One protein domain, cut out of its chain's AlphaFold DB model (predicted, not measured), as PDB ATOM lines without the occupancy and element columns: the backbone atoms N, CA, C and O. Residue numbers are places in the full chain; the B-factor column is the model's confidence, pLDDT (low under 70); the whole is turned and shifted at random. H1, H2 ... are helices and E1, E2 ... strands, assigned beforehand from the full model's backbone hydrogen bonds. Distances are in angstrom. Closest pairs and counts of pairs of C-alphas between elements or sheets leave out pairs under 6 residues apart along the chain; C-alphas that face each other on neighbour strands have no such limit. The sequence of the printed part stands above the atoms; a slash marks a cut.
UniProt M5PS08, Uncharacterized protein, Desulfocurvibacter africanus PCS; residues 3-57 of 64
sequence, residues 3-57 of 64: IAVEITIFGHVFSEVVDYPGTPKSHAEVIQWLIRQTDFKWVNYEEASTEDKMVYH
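AT A GLANCE: This is residues 3 to 57 of the 64 residues of an uncharacterized protein of Desulfocurvibacter africanus PCS (UniProt M5PS08). A two-stranded hairpin, E1 and E2, and a helix, H1, lie near one another at one end of a long, thin shape, and a drawn-out link, residues 38 to 49, runs away from them to a small helix, H2, at the other end. There is no shared core: H2 is apart from both strands and from H1, and the link and H2 make much of the length. The printed part has 55 residues, with two named strands and two named helices in the order E1, E2, H1, H2; the sheet has the order E1 - E2 and is antiparallel, and the class is mixed, helices and strands. The whole is only just extended, close to loose, with a radius of gyration of the C-alphas of 15.4 A and spans of 45 by 20 by 16 A.

HOW THE PARTS SIT: E1, residues 3 to 9, and E2, residues 12 to 19, are antiparallel neighbours with 158 degrees between their directions, a hairpin joined by a tight link of 2 residues. C-alphas 6 and 15 face each other at 4.3 A. N 7 and O 14 are within hydrogen-bond range at 2.8 A, as are N 14 and O 7 at 2.8 A. H1, residues 27 to 37, follows E2 over a short link of 7 residues. E1 and H1 are near each other, with 5 pairs of C-alphas within 10 A but no pair within 8 A. H2, residues 50 to 55, is apart from E1, from E2 and from H1. In H1 and H2 every O i to N i+4 pair is within hydrogen-bond range.

IN THESE COORDINATES: E1 begins at C-alpha 3, at (3.484, -30.401, -18.804), and measures 19.6 A from first to last C-alpha. E2, the longest strand by residues, measures 22.5 A from His 12 to Asp 19. H1, the longest helix by residues, runs 15.6 A from C-alpha 27, at (10.044, -34.964, -26.795), to C-alpha 37. H2 has 6 residues, measures 8.9 A, and ends at C-alpha 55, at (32.770, -23.134, -5.991).

THE WHOLE: The two C-alphas farthest apart are those of Thr 23 and Thr 50, at 44.8 A. The printed part, residues 3 to 57, has no cut. The link from H1 to H2, residues 38 to 49, is long, with 12 residues. Residues 8 to 13, residues 35 to 41, of which 35 to 37 belong to H1, and residues 46 to 51 stand free. The mean pLDDT of the printed part is 84.4, and the model's confidence is low, under 70, at residue 52 and residues 54 to 57.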
ATOM      1  N   ILE A   3       2.823 -29.117 -18.546       93.06
ATOM      2  CA  ILE A   3       3.484 -30.401 -18.804       93.06
ATOM      3  C   ILE A   3       4.204 -30.859 -17.536       93.06
ATOM      4  O   ILE A   3       4.675 -30.026 -16.766       93.06
ATOM      5  N   ALA A   4       4.275 -32.170 -17.318       93.31
ATOM      6  CA  ALA A   4       5.117 -32.755 -16.281       93.31
ATOM      7  C   ALA A   4       6.471 -33.121 -16.895       93.31
ATOM      8  O   ALA A   4       6.520 -33.723 -17.969       93.31
ATOM      9  N   VAL A   5       7.549 -32.743 -16.222       90.25
ATOM     10  CA  VAL A   5       8.924 -33.021 -16.625       90.25
ATOM     11  C   VAL A   5       9.600 -33.784 -15.499       90.25
ATOM     12  O   VAL A   5       9.444 -33.425 -14.337       90.25
ATOM     13  N   GLU A   6      10.356 -34.817 -15.855       92.69
ATOM     14  CA  GLU A   6      11.233 -35.548 -14.946       92.69
ATOM     15  C   GLU A   6      12.622 -35.659 -15.579       92.69
ATOM     16  O   GLU A   6      12.755 -36.031 -16.747       92.69
ATOM     17  N   ILE A   7      13.655 -35.297 -14.821       88.19
ATOM     18  CA  ILE A   7      15.056 -35.332 -15.236       88.19
ATOM     19  C   ILE A   7      15.845 -36.108 -14.185       88.19
ATOM     20  O   ILE A   7      15.830 -35.755 -13.008       88.19
ATOM     21  N   THR A   8      16.589 -37.124 -14.623       91.25
ATOM     22  CA  THR A   8      17.459 -37.926 -13.752       91.25
ATOM     23  C   THR A   8      18.926 -37.664 -14.083       91.25
ATOM     24  O   THR A   8      19.362 -37.933 -15.202       91.25
ATOM     25  N   ILE A   9      19.701 -37.158 -13.120       86.19
ATOM     26  CA  ILE A   9      21.130 -36.831 -13.267       86.19
ATOM     27  C   ILE A   9      21.897 -37.426 -12.081       86.19
ATOM     28  O   ILE A   9      21.569 -37.153 -10.933       86.19
ATOM     29  N   PHE A  10      22.909 -38.259 -12.349       89.12
ATOM     30  CA  PHE A  10      23.734 -38.928 -11.324       89.12
ATOM     31  C   PHE A  10      22.929 -39.643 -10.215       89.12
ATOM     32  O   PHE A  10      23.341 -39.679  -9.062       89.12
ATOM     33  N   GLY A  11      21.764 -40.209 -10.556       89.19
ATOM     34  CA  GLY A  11      20.873 -40.885  -9.599       89.19
ATOM     35  C   GLY A  11      19.929 -39.957  -8.824       89.19
ATOM     36  O   GLY A  11      19.074 -40.443  -8.090       89.19
ATOM     37  N   HIS A  12      20.030 -38.642  -9.020       89.44
ATOM     38  CA  HIS A  12      19.093 -37.657  -8.491       89.44
ATOM     39  C   HIS A  12      17.960 -37.428  -9.486       89.44
ATOM     40  O   HIS A  12      18.218 -37.215 -10.670       89.44
ATOM     41  N   VAL A  13      16.720 -37.462  -9.000       90.88
ATOM     42  CA  VAL A  13      15.512 -37.239  -9.802       90.88
ATOM     43  C   VAL A  13      14.941 -35.864  -9.474       90.88
ATOM     44  O   VAL A  13      14.707 -35.547  -8.308       90.88
ATOM     45  N   PHE A  14      14.709 -35.064 -10.509       87.50
ATOM     46  CA  PHE A  14      14.064 -33.759 -10.443       87.50
ATOM     47  C   PHE A  14      12.764 -33.824 -11.234       87.50
ATOM     48  O   PHE A  14      12.804 -34.051 -12.444       87.50
ATOM     49  N   SER A  15      11.630 -33.610 -10.569       93.00
ATOM     50  CA  SER A  15      10.313 -33.670 -11.209       93.00
ATOM     51  C   SER A  15       9.534 -32.386 -10.938       93.00
ATOM     52  O   SER A  15       9.387 -31.978  -9.786       93.00
ATOM     53  N   GLU A  16       9.016 -31.753 -11.990       91.75
ATOM     54  CA  GLU A  16       8.283 -30.490 -11.891       91.75
ATOM     55  C   GLU A  16       7.161 -30.398 -12.932       91.75
ATOM     56  O   GLU A  16       7.262 -30.919 -14.045       91.75
ATOM     57  N   VAL A  17       6.065 -29.726 -12.566       93.12
ATOM     58  CA  VAL A  17       4.998 -29.364 -13.505       93.12
ATOM     59  C   VAL A  17       5.188 -27.911 -13.910       93.12
ATOM     60  O   VAL A  17       5.044 -27.016 -13.081       93.12
ATOM     61  N   VAL A  18       5.454 -27.682 -15.192       90.88
ATOM     62  CA  VAL A  18       5.820 -26.367 -15.732       90.88
ATOM     63  C   VAL A  18       4.820 -25.884 -16.774       90.88
ATOM     64  O   VAL A  18       4.136 -26.675 -17.434       90.88
ATOM     65  N   ASP A  19       4.748 -24.566 -16.943       93.38
ATOM     66  CA  ASP A  19       3.978 -23.941 -18.012       93.38
ATOM     67  C   ASP A  19       4.777 -23.940 -19.323       93.38
ATOM     68  O   ASP A  19       5.744 -23.204 -19.502       93.38
ATOM     69  N   TYR A  20       4.338 -24.773 -20.264       92.88
ATOM     70  CA  TYR A  20       4.895 -24.879 -21.606       92.88
ATOM     71  C   TYR A  20       4.196 -23.923 -22.589       92.88
ATOM     72  O   TYR A  20       2.950 -23.850 -22.605       92.88
ATOM     73  N   PRO A  21       4.959 -23.212 -23.443       90.94
ATOM     74  CA  PRO A  21       4.402 -22.348 -24.473       90.94
ATOM     75  C   PRO A  21       3.793 -23.177 -25.614       90.94
ATOM     76  O   PRO A  21       4.490 -23.773 -26.429       90.94
ATOM     77  N   GLY A  22       2.464 -23.181 -25.699       90.75
ATOM     78  CA  GLY A  22       1.728 -23.895 -26.747       90.75
ATOM     79  C   GLY A  22       1.591 -25.396 -26.480       90.75
ATOM     80  O   GLY A  22       1.439 -25.813 -25.332       90.75
ATOM     81  N   THR A  23       1.595 -26.190 -27.555       91.81
ATOM     82  CA  THR A  23       1.416 -27.649 -27.513       91.81
ATOM     83  C   THR A  23       2.714 -28.336 -27.943       91.81
ATOM     84  O   THR A  23       3.159 -28.087 -29.067       91.81
ATOM     85  N   PRO A  24       3.312 -29.206 -27.106       90.62
ATOM     86  CA  PRO A  24       4.518 -29.946 -27.467       90.62
ATOM     87  C   PRO A  24       4.292 -30.805 -28.712       90.62
ATOM     88  O   PRO A  24       3.333 -31.578 -28.751       90.62
ATOM     89  N   LYS A  25       5.168 -30.714 -29.720       92.19
ATOM     90  CA  LYS A  25       5.067 -31.566 -30.920       92.19
ATOM     91  C   LYS A  25       5.941 -32.809 -30.824       92.19
ATOM     92  O   LYS A  25       5.678 -33.796 -31.506       92.19
ATOM     93  N   SER A  26       6.990 -32.770 -30.002       92.38
ATOM     94  CA  SER A  26       7.892 -33.904 -29.784       92.38
ATOM     95  C   SER A  26       8.650 -33.800 -28.459       92.38
ATOM     96  O   SER A  26       8.849 -32.707 -27.933       92.38
ATOM     97  N   HIS A  27       9.150 -34.934 -27.959       88.25
ATOM     98  CA  HIS A  27      10.044 -34.964 -26.795       88.25
ATOM     99  C   HIS A  27      11.329 -34.152 -27.018       88.25
ATOM    100  O   HIS A  27      11.770 -33.441 -26.120       88.25
ATOM    101  N   ALA A  28      11.914 -34.216 -28.220       90.69
ATOM    102  CA  ALA A  28      13.142 -33.491 -28.545       90.69
ATOM    103  C   ALA A  28      12.962 -31.967 -28.442       90.69
ATOM    104  O   ALA A  28      13.835 -31.277 -27.924       90.69
ATOM    105  N   GLU A  29      11.816 -31.449 -28.890       93.44
ATOM    106  CA  GLU A  29      11.466 -30.030 -28.761       93.44
ATOM    107  C   GLU A  29      11.394 -29.595 -27.293       93.44
ATOM    108  O   GLU A  29      11.977 -28.574 -26.930       93.44
ATOM    109  N   VAL A  30      10.743 -30.392 -26.440       91.00
ATOM    110  CA  VAL A  30      10.624 -30.100 -25.003       91.00
ATOM    111  C   VAL A  30      11.994 -30.099 -24.327       91.00
ATOM    112  O   VAL A  30      12.281 -29.196 -23.548       91.00
ATOM    113  N   ILE A  31      12.874 -31.048 -24.665       89.31
ATOM    114  CA  ILE A  31      14.253 -31.086 -24.148       89.31
ATOM    115  C   ILE A  31      15.028 -29.835 -24.572       89.31
ATOM    116  O   ILE A  31      15.682 -29.204 -23.745       89.31
ATOM    117  N   GLN A  32      14.936 -29.436 -25.843       89.44
ATOM    118  CA  GLN A  32      15.593 -28.220 -26.335       89.44
ATOM    119  C   GLN A  32      15.063 -26.962 -25.644       89.44
ATOM    120  O   GLN A  32      15.834 -26.053 -25.338       89.44
ATOM    121  N   TRP A  33      13.758 -26.901 -25.377       91.50
ATOM    122  CA  TRP A  33      13.163 -25.818 -24.605       91.50
ATOM    123  C   TRP A  33      13.684 -25.794 -23.162       91.50
ATOM    124  O   TRP A  33      14.118 -24.733 -22.717       91.50
ATOM    125  N   LEU A  34      13.727 -26.942 -22.474       88.69
ATOM    126  CA  LEU A  34      14.258 -27.065 -21.111       88.69
ATOM    127  C   LEU A  34      15.716 -26.614 -21.027       88.69
ATOM    128  O   LEU A  34      16.045 -25.794 -20.180       88.69
ATOM    129  N   ILE A  35      16.573 -27.062 -21.951       86.62
ATOM    130  CA  ILE A  35      17.987 -26.655 -22.001       86.62
ATOM    131  C   ILE A  35      18.123 -25.130 -22.105       86.62
ATOM    132  O   ILE A  35      19.009 -24.553 -21.486       86.62
ATOM    133  N   ARG A  36      17.229 -24.454 -22.839       87.62
ATOM    134  CA  ARG A  36      17.228 -22.983 -22.941       87.62
ATOM    135  C   ARG A  36      16.779 -22.275 -21.661       87.62
ATOM    136  O   ARG A  36      17.012 -21.076 -21.555       87.62
ATOM    137  N   GLN A  37      16.097 -22.965 -20.747       83.56
ATOM    138  CA  GLN A  37      15.713 -22.420 -19.439       83.56
ATOM    139  C   GLN A  37      16.786 -22.661 -18.368       83.56
ATOM    140  O   GLN A  37      16.742 -22.036 -17.312       83.56
ATOM    141  N   THR A  38      17.746 -23.551 -18.625       81.00
ATOM    142  CA  THR A  38      18.757 -23.952 -17.645       81.00
ATOM    143  C   THR A  38      20.057 -23.178 -17.857       81.00
ATOM    144  O   THR A  38      20.679 -23.282 -18.911       81.00
ATOM    145  N   ASP A  39      20.529 -22.463 -16.832       77.88
ATOM    146  CA  ASP A  39      21.913 -21.964 -16.784       77.88
ATOM    147  C   ASP A  39      22.843 -23.109 -16.346       77.88
ATOM    148  O   ASP A  39      23.222 -23.234 -15.182       77.88
ATOM    149  N   PHE A  40      23.126 -24.032 -17.271       75.69
ATOM    150  CA  PHE A  40      24.025 -25.156 -17.017       75.69
ATOM    151  C   PHE A  40      25.479 -24.723 -17.223       75.69
ATOM    152  O   PHE A  40      25.902 -24.446 -18.348       75.69
ATOM    153  N   LYS A  41      26.261 -24.710 -16.141       73.50
ATOM    154  CA  LYS A  41      27.709 -24.476 -16.172       73.50
ATOM    155  C   LYS A  41      28.440 -25.760 -15.814       73.50
ATOM    156  O   LYS A  41      28.032 -26.483 -14.909       73.50
ATOM    157  N   TRP A  42      29.524 -26.025 -16.527       77.75
ATOM    158  CA  TRP A  42      30.437 -27.120 -16.238       77.75
ATOM    159  C   TRP A  42      31.869 -26.612 -16.372       77.75
ATOM    160  O   TRP A  42      32.138 -25.685 -17.135       77.75
ATOM    161  N   VAL A  43      32.783 -27.225 -15.630       77.25
ATOM    162  CA  VAL A  43      34.218 -26.976 -15.753       77.25
ATOM    163  C   VAL A  43      34.940 -28.317 -15.791       77.25
ATOM    164  O   VAL A  43      34.510 -29.272 -15.141       77.25
ATOM    165  N   ASN A  44      36.032 -28.410 -16.552       79.69
ATOM    166  CA  ASN A  44      36.953 -29.529 -16.394       79.69
ATOM    167  C   ASN A  44      37.630 -29.382 -15.032       79.69
ATOM    168  O   ASN A  44      38.429 -28.469 -14.851       79.69
ATOM    169  N   TYR A  45      37.321 -30.266 -14.084       76.81
ATOM    170  CA  TYR A  45      37.861 -30.160 -12.734       76.81
ATOM    171  C   TYR A  45      39.394 -30.177 -12.709       76.81
ATOM    172  O   TYR A  45      39.988 -29.449 -11.924       76.81
ATOM    173  N   GLU A  46      40.064 -30.945 -13.573       79.75
ATOM    174  CA  GLU A  46      41.531 -31.035 -13.554       79.75
ATOM    175  C   GLU A  46      42.185 -29.705 -13.958       79.75
ATOM    176  O   GLU A  46      43.115 -29.233 -13.296       79.75
ATOM    177  N   GLU A  47      41.618 -29.053 -14.972       81.38
ATOM    178  CA  GLU A  47      42.119 -27.816 -15.582       81.38
ATOM    179  C   GLU A  47      41.460 -26.542 -15.023       81.38
ATOM    180  O   GLU A  47      41.836 -25.432 -15.400       81.38
ATOM    181  N   ALA A  48      40.484 -26.683 -14.122       77.69
ATOM    182  CA  ALA A  48      39.760 -25.570 -13.519       77.69
ATOM    183  C   ALA A  48      40.689 -24.658 -12.705       77.69
ATOM    184  O   ALA A  48      41.629 -25.117 -12.040       77.69
ATOM    185  N   SER A  49      40.377 -23.358 -12.711       76.62
ATOM    186  CA  SER A  49      41.034 -22.383 -11.844       76.62
ATOM    187  C   SER A  49      40.801 -22.730 -10.366       76.62
ATOM    188  O   SER A  49      39.872 -23.462 -10.018       76.62
ATOM    189  N   THR A  50      41.641 -22.210  -9.465       74.06
ATOM    190  CA  THR A  50      41.457 -22.453  -8.020       74.06
ATOM    191  C   THR A  50      40.120 -21.886  -7.531       74.06
ATOM    192  O   THR A  50      39.448 -22.528  -6.730       74.06
ATOM    193  N   GLU A  51      39.694 -20.740  -8.067       72.19
ATOM    194  CA  GLU A  51      38.398 -20.126  -7.758       72.19
ATOM    195  C   GLU A  51      37.230 -21.026  -8.191       72.19
ATOM    196  O   GLU A  51      36.336 -21.289  -7.389       72.19
ATOM    197  N   ASP A  52      37.276 -21.588  -9.404       68.94
ATOM    198  CA  ASP A  52      36.239 -22.510  -9.882       68.94
ATOM    199  C   ASP A  52      36.195 -23.795  -9.046       68.94
ATOM    200  O   ASP A  52      35.117 -24.266  -8.695       68.94
ATOM    201  N   LYS A  53      37.354 -24.345  -8.656       70.31
ATOM    202  CA  LYS A  53      37.434 -25.538  -7.791       70.31
ATOM    203  C   LYS A  53      36.789 -25.316  -6.421       70.31
ATOM    204  O   LYS A  53      36.141 -26.226  -5.908       70.31
ATOM    205  N   MET A  54      36.926 -24.117  -5.850       67.88
ATOM    206  CA  MET A  54      36.317 -23.760  -4.563       67.88
ATOM    207  C   MET A  54      34.787 -23.670  -4.642       67.88
ATOM    208  O   MET A  54      34.108 -24.073  -3.701       67.88
ATOM    209  N   VAL A  55      34.230 -23.211  -5.770       68.50
ATOM    210  CA  VAL A  55      32.770 -23.134  -5.991       68.50
ATOM    211  C   VAL A  55      32.110 -24.517  -5.971       68.50
ATOM    212  O   VAL A  55      30.973 -24.647  -5.524       68.50
ATOM    213  N   TYR A  56      32.818 -25.562  -6.405       62.38
ATOM    214  CA  TYR A  56      32.282 -26.927  -6.424       62.38
ATOM    215  C   TYR A  56      32.423 -27.683  -5.091       62.38
ATOM    216  O   TYR A  56      32.075 -28.860  -5.058       62.38
ATOM    217  N   HIS A  57      32.884 -27.040  -4.001       56.28
ATOM    218  CA  HIS A  57      32.949 -27.617  -2.644       56.28
ATOM    219  C   HIS A  57      33.430 -29.084  -2.601       56.28
ATOM    220  O   HIS A  57      32.892 -29.917  -1.873       56.28
TER     221      HIS A  57